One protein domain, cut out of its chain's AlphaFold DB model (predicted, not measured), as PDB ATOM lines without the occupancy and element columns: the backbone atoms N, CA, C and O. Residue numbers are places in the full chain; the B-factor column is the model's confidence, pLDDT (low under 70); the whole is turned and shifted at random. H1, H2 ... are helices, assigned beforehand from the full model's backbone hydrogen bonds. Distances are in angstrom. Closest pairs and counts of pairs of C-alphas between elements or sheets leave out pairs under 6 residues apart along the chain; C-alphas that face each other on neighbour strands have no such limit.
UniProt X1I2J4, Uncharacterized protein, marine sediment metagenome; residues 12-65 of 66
ATOM      1  N   LYS A  12     -27.111 -37.656  -6.294       85.69
ATOM      2  CA  LYS A  12     -26.396 -36.384  -6.489       85.69
ATOM      3  C   LYS A  12     -25.419 -36.437  -7.660       85.69
ATOM      4  O   LYS A  12     -25.426 -35.546  -8.501       85.69
ATOM      5  N   GLU A  13     -24.624 -37.502  -7.768       86.12
ATOM      6  CA  GLU A  13     -23.703 -37.694  -8.902       86.12
ATOM      7  C   GLU A  13     -24.429 -37.845 -10.240       86.12
ATOM      8  O   GLU A  13     -23.886 -37.517 -11.293       86.12
ATOM      9  N   LEU A  14     -25.659 -38.353 -10.203       83.25
ATOM     10  CA  LEU A  14     -26.521 -38.477 -11.373       83.25
ATOM     11  C   LEU A  14     -27.273 -37.178 -11.700       83.25
ATOM     12  O   LEU A  14     -27.976 -37.121 -12.706       83.25
ATOM     13  N   GLY A  15     -27.151 -36.140 -10.865       85.62
ATOM     14  CA  GLY A  15     -27.898 -34.888 -11.004       85.62
ATOM     15  C   GLY A  15     -29.411 -35.050 -10.823       85.62
ATOM     16  O   GLY A  15     -30.163 -34.171 -11.250       85.62
ATOM     17  N   ILE A  16     -29.831 -36.176 -10.237       85.81
ATOM     18  CA  ILE A  16     -31.212 -36.509  -9.878       85.81
ATOM     19  C   ILE A  16     -31.563 -35.826  -8.558       85.81
ATOM     20  O   ILE A  16     -32.671 -35.340  -8.409       85.81
ATOM     21  N   GLU A  17     -30.632 -35.768  -7.608       85.44
ATOM     22  CA  GLU A  17     -30.809 -35.049  -6.346       85.44
ATOM     23  C   GLU A  17     -30.060 -33.714  -6.386       85.44
ATOM     24  O   GLU A  17     -28.874 -33.681  -6.722       85.44
ATOM     25  N   ASP A  18     -30.737 -32.616  -6.043       83.81
ATOM     26  CA  ASP A  18     -30.103 -31.304  -5.889       83.81
ATOM     27  C   ASP A  18     -29.465 -31.114  -4.496       83.81
ATOM     28  O   ASP A  18     -29.611 -31.930  -3.585       83.81
ATOM     29  N   GLU A  19     -28.734 -30.012  -4.302       81.50
ATOM     30  CA  GLU A  19     -28.064 -29.711  -3.024       81.50
ATOM     31  C   GLU A  19     -29.033 -29.518  -1.846       81.50
ATOM     32  O   GLU A  19     -28.629 -29.589  -0.687       81.50
ATOM     33  N   GLN A  20     -30.319 -29.299  -2.131       79.94
ATOM     34  CA  GLN A  20     -31.378 -29.143  -1.136       79.94
ATOM     35  C   GLN A  20     -32.057 -30.481  -0.788       79.94
ATOM     36  O   GLN A  20     -32.956 -30.502   0.060       79.94
ATOM     37  N   GLY A  21     -31.619 -31.585  -1.405       77.56
ATOM     38  CA  GLY A  21     -32.174 -32.923  -1.214       77.56
ATOM     39  C   GLY A  21     -33.464 -33.162  -1.995       77.56
ATOM     40  O   GLY A  21     -34.235 -34.049  -1.636       77.56
ATOM     41  N   ASN A  22     -33.738 -32.356  -3.023       81.00
ATOM     42  CA  ASN A  22     -34.898 -32.560  -3.873       81.00
ATOM     43  C   ASN A  22     -34.568 -33.499  -5.026       81.00
ATOM     44  O   ASN A  22     -33.575 -33.299  -5.726       81.00
ATOM     45  N   LEU A  23     -35.461 -34.452  -5.269       79.56
ATOM     46  CA  LEU A  23     -35.343 -35.395  -6.373       79.56
ATOM     47  C   LEU A  23     -36.062 -34.914  -7.636       79.56
ATOM     48  O   LEU A  23     -37.228 -34.520  -7.600       79.56
ATOM     49  N   ASP A  24     -35.363 -35.014  -8.760       83.44
ATOM     50  CA  ASP A  24     -35.858 -34.860 -10.117       83.44
ATOM     51  C   ASP A  24     -36.215 -36.241 -10.672       83.44
ATOM     52  O   ASP A  24     -35.386 -36.991 -11.197       83.44
ATOM     53  N   LEU A  25     -37.487 -36.596 -10.512       77.06
ATOM     54  CA  LEU A  25     -38.008 -37.896 -10.922       77.06
ATOM     55  C   LEU A  25     -37.994 -38.092 -12.441       77.06
ATOM     56  O   LEU A  25     -38.015 -39.233 -12.904       77.06
ATOM     57  N   LEU A  26     -37.914 -37.004 -13.213       81.69
ATOM     58  CA  LEU A  26     -37.784 -37.077 -14.661       81.69
ATOM     59  C   LEU A  26     -36.396 -37.612 -15.026       81.69
ATOM     60  O   LEU A  26     -36.286 -38.634 -15.697       81.69
ATOM     61  N   LYS A  27     -35.346 -36.999 -14.466       82.44
ATOM     62  CA  LYS A  27     -33.962 -37.475 -14.628       82.44
ATOM     63  C   LYS A  27     -33.755 -38.867 -14.061       82.44
ATOM     64  O   LYS A  27     -32.947 -39.637 -14.576       82.44
ATOM     65  N   PHE A  28     -34.468 -39.199 -12.991       82.12
ATOM     66  CA  PHE A  28     -34.462 -40.545 -12.442       82.12
ATOM     67  C   PHE A  28     -34.998 -41.560 -13.454       82.12
ATOM     68  O   PHE A  28     -34.317 -42.545 -13.731       82.12
ATOM     69  N   LYS A  29     -36.164 -41.299 -14.061       79.31
ATOM     70  CA  LYS A  29     -36.718 -42.149 -15.123       79.31
ATOM     71  C   LYS A  29     -35.751 -42.267 -16.302       79.31
ATOM     72  O   LYS A  29     -35.397 -43.385 -16.670       79.31
ATOM     73  N   GLU A  30     -35.259 -41.140 -16.816       83.75
ATOM     74  CA  GLU A  30     -34.291 -41.112 -17.922       83.75
ATOM     75  C   GLU A  30     -33.048 -41.947 -17.603       83.75
ATOM     76  O   GLU A  30     -32.628 -42.775 -18.409       83.75
ATOM     77  N   HIS A  31     -32.476 -41.785 -16.404       85.88
ATOM     78  CA  HIS A  31     -31.293 -42.532 -15.995       85.88
ATOM     79  C   HIS A  31     -31.543 -44.038 -16.000       85.88
ATOM     80  O   HIS A  31     -30.687 -44.806 -16.440       85.88
ATOM     81  N   ILE A  32     -32.697 -44.476 -15.501       80.38
ATOM     82  CA  ILE A  32     -32.978 -45.902 -15.413       80.38
ATOM     83  C   ILE A  32     -33.278 -46.506 -16.792       80.38
ATOM     84  O   ILE A  32     -32.908 -47.652 -17.044       80.38
ATOM     85  N   GLU A  33     -33.869 -45.746 -17.714       80.94
ATOM     86  CA  GLU A  33     -34.084 -46.193 -19.094       80.94
ATOM     87  C   GLU A  33     -32.765 -46.405 -19.858       80.94
ATOM     88  O   GLU A  33     -32.660 -47.354 -20.648       80.94
ATOM     89  N   VAL A  34     -31.749 -45.573 -19.594       85.19
ATOM     90  CA  VAL A  34     -30.446 -45.632 -20.283       85.19
ATOM     91  C   VAL A  34     -29.405 -46.501 -19.575       85.19
ATOM     92  O   VAL A  34     -28.522 -47.056 -20.226       85.19
ATOM     93  N   CYS A  35     -29.468 -46.634 -18.248       85.12
ATOM     94  CA  CYS A  35     -28.462 -47.367 -17.486       85.12
ATOM     95  C   CYS A  35     -28.786 -48.870 -17.457       85.12
ATOM     96  O   CYS A  35     -29.767 -49.257 -16.825       85.12
ATOM     97  N   PRO A  36     -27.953 -49.755 -18.035       80.88
ATOM     98  CA  PRO A  36     -28.256 -51.187 -18.116       80.88
ATOM     99  C   PRO A  36     -28.385 -51.860 -16.740       80.88
ATOM    100  O   PRO A  36     -29.224 -52.742 -16.577       80.88
ATOM    101  N   PHE A  37     -27.618 -51.412 -15.741       82.50
ATOM    102  CA  PHE A  37     -27.695 -51.928 -14.368       82.50
ATOM    103  C   PHE A  37     -28.990 -51.505 -13.671       82.50
ATOM    104  O   PHE A  37     -29.701 -52.333 -13.105       82.50
ATOM    105  N   CYS A  38     -29.334 -50.218 -13.742       78.75
ATOM    106  CA  CYS A  38     -30.564 -49.718 -13.136       78.75
ATOM    107  C   CYS A  38     -31.805 -50.240 -13.887       78.75
ATOM    108  O   CYS A  38     -32.828 -50.514 -13.267       78.75
ATOM    109  N   LYS A  39     -31.714 -50.451 -15.205       76.38
ATOM    110  CA  LYS A  39     -32.794 -51.001 -16.035       76.38
ATOM    111  C   LYS A  39     -33.179 -52.424 -15.637       76.38
ATOM    112  O   LYS A  39     -34.361 -52.757 -15.633       76.38
ATOM    113  N   GLN A  40     -32.205 -53.254 -15.258       72.44
ATOM    114  CA  GLN A  40     -32.483 -54.589 -14.714       72.44
ATOM    115  C   GLN A  40     -33.300 -54.517 -13.418       72.44
ATOM    116  O   GLN A  40     -34.146 -55.374 -13.178       72.44
ATOM    117  N   PHE A  41     -33.109 -53.465 -12.618       66.94
ATOM    118  CA  PHE A  41     -33.897 -53.248 -11.410       66.94
ATOM    119  C   PHE A  41     -35.358 -52.872 -11.717       66.94
ATOM    120  O   PHE A  41     -36.250 -53.329 -11.008       66.94
ATOM    121  N   ILE A  42     -35.642 -52.146 -12.814       64.62
ATOM    122  CA  ILE A  42     -37.034 -51.921 -13.273       64.62
ATOM    123  C   ILE A  42     -37.715 -53.231 -13.620       64.62
ATOM    124  O   ILE A  42     -38.878 -53.413 -13.282       64.62
ATOM    125  N   PHE A  43     -37.010 -54.149 -14.279       59.94
ATOM    126  CA  PHE A  43     -37.601 -55.442 -14.611       59.94
ATOM    127  C   PHE A  43     -38.054 -56.197 -13.350       59.94
ATOM    128  O   PHE A  43     -39.074 -56.880 -13.377       59.94
ATOM    129  N   LEU A  44     -37.335 -56.026 -12.235       61.41
ATOM    130  CA  LEU A  44     -37.686 -56.615 -10.941       61.41
ATOM    131  C   LEU A  44     -38.804 -55.858 -10.207       61.41
ATOM    132  O   LEU A  44     -39.575 -56.484  -9.486       61.41
ATOM    133  N   LEU A  45     -38.896 -54.536 -10.373       64.94
ATOM    134  CA  LEU A  45     -39.929 -53.701  -9.745       64.94
ATOM    135  C   LEU A  45     -41.242 -53.625 -10.545       64.94
ATOM    136  O   LEU A  45     -42.274 -53.271  -9.981       64.94
ATOM    137  N   GLY A  46     -41.212 -53.967 -11.833       66.44
ATOM    138  CA  GLY A  46     -42.323 -53.803 -12.768       66.44
ATOM    139  C   GLY A  46     -42.364 -52.399 -13.383       66.44
ATOM    140  O   GLY A  46     -42.141 -51.396 -12.706       66.44
ATOM    141  N   ALA A  47     -42.665 -52.319 -14.684       64.75
ATOM    142  CA  ALA A  47     -42.744 -51.051 -15.418       64.75
ATOM    143  C   ALA A  47     -43.796 -50.094 -14.824       64.75
ATOM    144  O   ALA A  47     -43.540 -48.897 -14.696       64.75
ATOM    145  N   ASP A  48     -44.919 -50.645 -14.351       67.44
ATOM    146  CA  ASP A  48     -45.997 -49.881 -13.718       67.44
ATOM    147  C   ASP A  48     -45.541 -49.155 -12.450       67.44
ATOM    148  O   ASP A  48     -46.085 -48.109 -12.111       67.44
ATOM    149  N   PHE A  49     -44.539 -49.667 -11.728       72.88
ATOM    150  CA  PHE A  49     -44.060 -49.015 -10.511       72.88
ATOM    151  C   PHE A  49     -43.440 -47.652 -10.817       72.88
ATOM    152  O   PHE A  49     -43.730 -46.691 -10.116       72.88
ATOM    153  N   ILE A  50     -42.630 -47.549 -11.876       68.75
ATOM    154  CA  ILE A  50     -41.974 -46.291 -12.262       68.75
ATOM    155  C   ILE A  50     -43.000 -45.279 -12.754       68.75
ATOM    156  O   ILE A  50     -42.957 -44.127 -12.329       68.75
ATOM    157  N   ASP A  51     -43.939 -45.702 -13.599       68.62
ATOM    158  CA  ASP A  51     -44.971 -44.798 -14.100       68.62
ATOM    159  C   ASP A  51     -45.902 -44.337 -12.972       68.62
ATOM    160  O   ASP A  51     -46.208 -43.150 -12.895       68.62
ATOM    161  N   ASN A  52     -46.242 -45.208 -12.013       70.94
ATOM    162  CA  ASN A  52     -46.971 -44.809 -10.806       70.94
ATOM    163  C   ASN A  52     -46.154 -43.873  -9.904       70.94
ATOM    164  O   ASN A  52     -46.723 -42.981  -9.286       70.94
ATOM    165  N   LEU A  53     -44.832 -44.036  -9.818       70.62
ATOM    166  CA  LEU A  53     -43.967 -43.166  -9.017       70.62
ATOM    167  C   LEU A  53     -43.851 -41.774  -9.648       70.62
ATOM    168  O   LEU A  53     -43.924 -40.762  -8.953       70.62
ATOM    169  N   VAL A  54     -43.732 -41.716 -10.974       67.69
ATOM    170  CA  VAL A  54     -43.738 -40.467 -11.739       67.69
ATOM    171  C   VAL A  54     -45.117 -39.809 -11.703       67.69
ATOM    172  O   VAL A  54     -45.193 -38.595 -11.552       67.69
ATOM    173  N   ASP A  55     -46.213 -40.560 -11.773       68.94
ATOM    174  CA  ASP A  55     -47.556 -39.977 -11.705       68.94
ATOM    175  C   ASP A  55     -47.897 -39.492 -10.284       68.94
ATOM    176  O   ASP A  55     -48.386 -38.373 -10.112       68.94
ATOM    177  N   ALA A  56     -47.547 -40.273  -9.256       66.12
ATOM    178  CA  ALA A  56     -47.811 -39.940  -7.857       66.12
ATOM    179  C   ALA A  56     -46.940 -38.789  -7.336       66.12
ATOM    180  O   ALA A  56     -47.417 -37.965  -6.556       66.12
ATOM    181  N   PHE A  57     -45.672 -38.712  -7.751       63.56
ATOM    182  CA  PHE A  57     -44.720 -37.742  -7.202       63.56
ATOM    183  C   PHE A  57     -44.220 -36.714  -8.224       63.56
ATOM    184  O   PHE A  57     -43.921 -35.578  -7.853       63.56
ATOM    185  N   GLY A  58     -44.179 -37.062  -9.510       58.88
ATOM    186  CA  GLY A  58     -43.742 -36.169 -10.588       58.88
ATOM    187  C   GLY A  58     -44.755 -35.079 -10.943       58.88
ATOM    188  O   GLY A  58     -44.356 -34.040 -11.462       58.88
ATOM    189  N   ARG A  59     -46.047 -35.243 -10.609       53.00
ATOM    190  CA  ARG A  59     -47.053 -34.184 -10.815       53.00
ATOM    191  C   ARG A  59     -46.995 -33.044  -9.803       53.00
ATOM    192  O   ARG A  59     -47.601 -32.009 -10.072       53.00
ATOM    193  N   PHE A  60     -46.316 -33.203  -8.664       49.66
ATOM    194  CA  PHE A  60     -46.465 -32.232  -7.579       49.66
ATOM    195  C   PHE A  60     -45.185 -31.678  -6.964       49.66
ATOM    196  O   PHE A  60     -45.188 -30.487  -6.677       49.66
ATOM    197  N   TYR A  61     -44.092 -32.419  -6.766       45.72
ATOM    198  CA  TYR A  61     -42.980 -31.844  -6.002       45.72
ATOM    199  C   TYR A  61     -41.623 -32.443  -6.350       45.72
ATOM    200  O   TYR A  61     -41.454 -33.652  -6.449       45.72
ATOM    201  N   LYS A  62     -40.627 -31.556  -6.394       48.56
ATOM    202  CA  LYS A  62     -39.299 -31.791  -5.827       48.56
ATOM    203  C   LYS A  62     -39.464 -32.518  -4.481       48.56
ATOM    204  O   LYS A  62     -39.796 -31.892  -3.476       48.56
ATOM    205  N   VAL A  63     -39.358 -33.846  -4.482       49.25
ATOM    206  CA  VAL A  63     -39.648 -34.657  -3.291       49.25
ATOM    207  C   VAL A  63     -38.475 -34.524  -2.329       49.25
ATOM    208  O   VAL A  63     -37.364 -34.928  -2.665       49.25
ATOM    209  N   LYS A  64     -38.728 -33.970  -1.140       43.09
ATOM    210  CA  LYS A  64     -37.776 -33.946  -0.028       43.09
ATOM    211  C   LYS A  64     -38.041 -35.163   0.857       43.09
ATOM    212  O   LYS A  64     -39.073 -35.229   1.520       43.09
ATOM    213  N   LEU A  65     -37.145 -36.146   0.830       46.59
ATOM    214  CA  LEU A  65     -37.214 -37.306   1.722       46.59
ATOM    215  C   LEU A  65     -36.651 -36.905   3.094       46.59
ATOM    216  O   LEU A  65     -35.451 -36.668   3.217       46.59
TER     217      LEU A  65
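AT A GLANCE: This is residues 12 to 65 of the 66 residues of an uncharacterized protein of marine sediment metagenome (UniProt X1I2J4). Three helices make a U: H1 and H3 are its arms, running opposite ways, and H2 crosses one end. At the other end, residues 22 to 23 of the long first stretch, residues 12 to 24, pair antiparallel with residues 63 to 64. The 54 printed residues include three named helices, H1, H2, H3 in that order, and no named strand: all helix. The whole is compact, with a radius of gyration of the C-alphas of 11.2 A and spans of 30 by 24 by 15 A.

HOW THE PARTS SIT: H1, residues 25 to 34, and H2, residues 36 to 45, touch only at the corner by their tight link; their closest C-alphas, of Ile 32 and Cys 38, are 5.1 A apart. They run opposite ways at a steep tilt of 68 degrees, only just short of about perpendicular. H3, residues 47 to 58, touches H1 at a shallow tilt of 25 degrees, opposite ways, with the closest C-alphas, of Leu 25 and Gly 58, 6.0 A apart. H2 and H3 are close but not clearly touching, about perpendicular at 87 degrees; their closest C-alphas, of Ile 42 and Ile 50, are 7.6 A apart. Every O i to N i+4 pair is within hydrogen-bond range in H1 and H3, and 5 of 6 in H2.

IN THESE COORDINATES: H1 begins at C-alpha 25 (-38.008, -37.896, -10.922) and is 14.3 A long, H2 14.6 A. H3, 15.7 A, ends at C-alpha 58 (-43.742, -36.169, -10.588).

THE WHOLE: The C-alphas farthest apart, of Gln 20 and Phe 43, are 30.2 A apart. The printed part has no cut, and both links are tight. Confidence is under 70 at residues 41 to 48, 50 to 51 and 54 to 65.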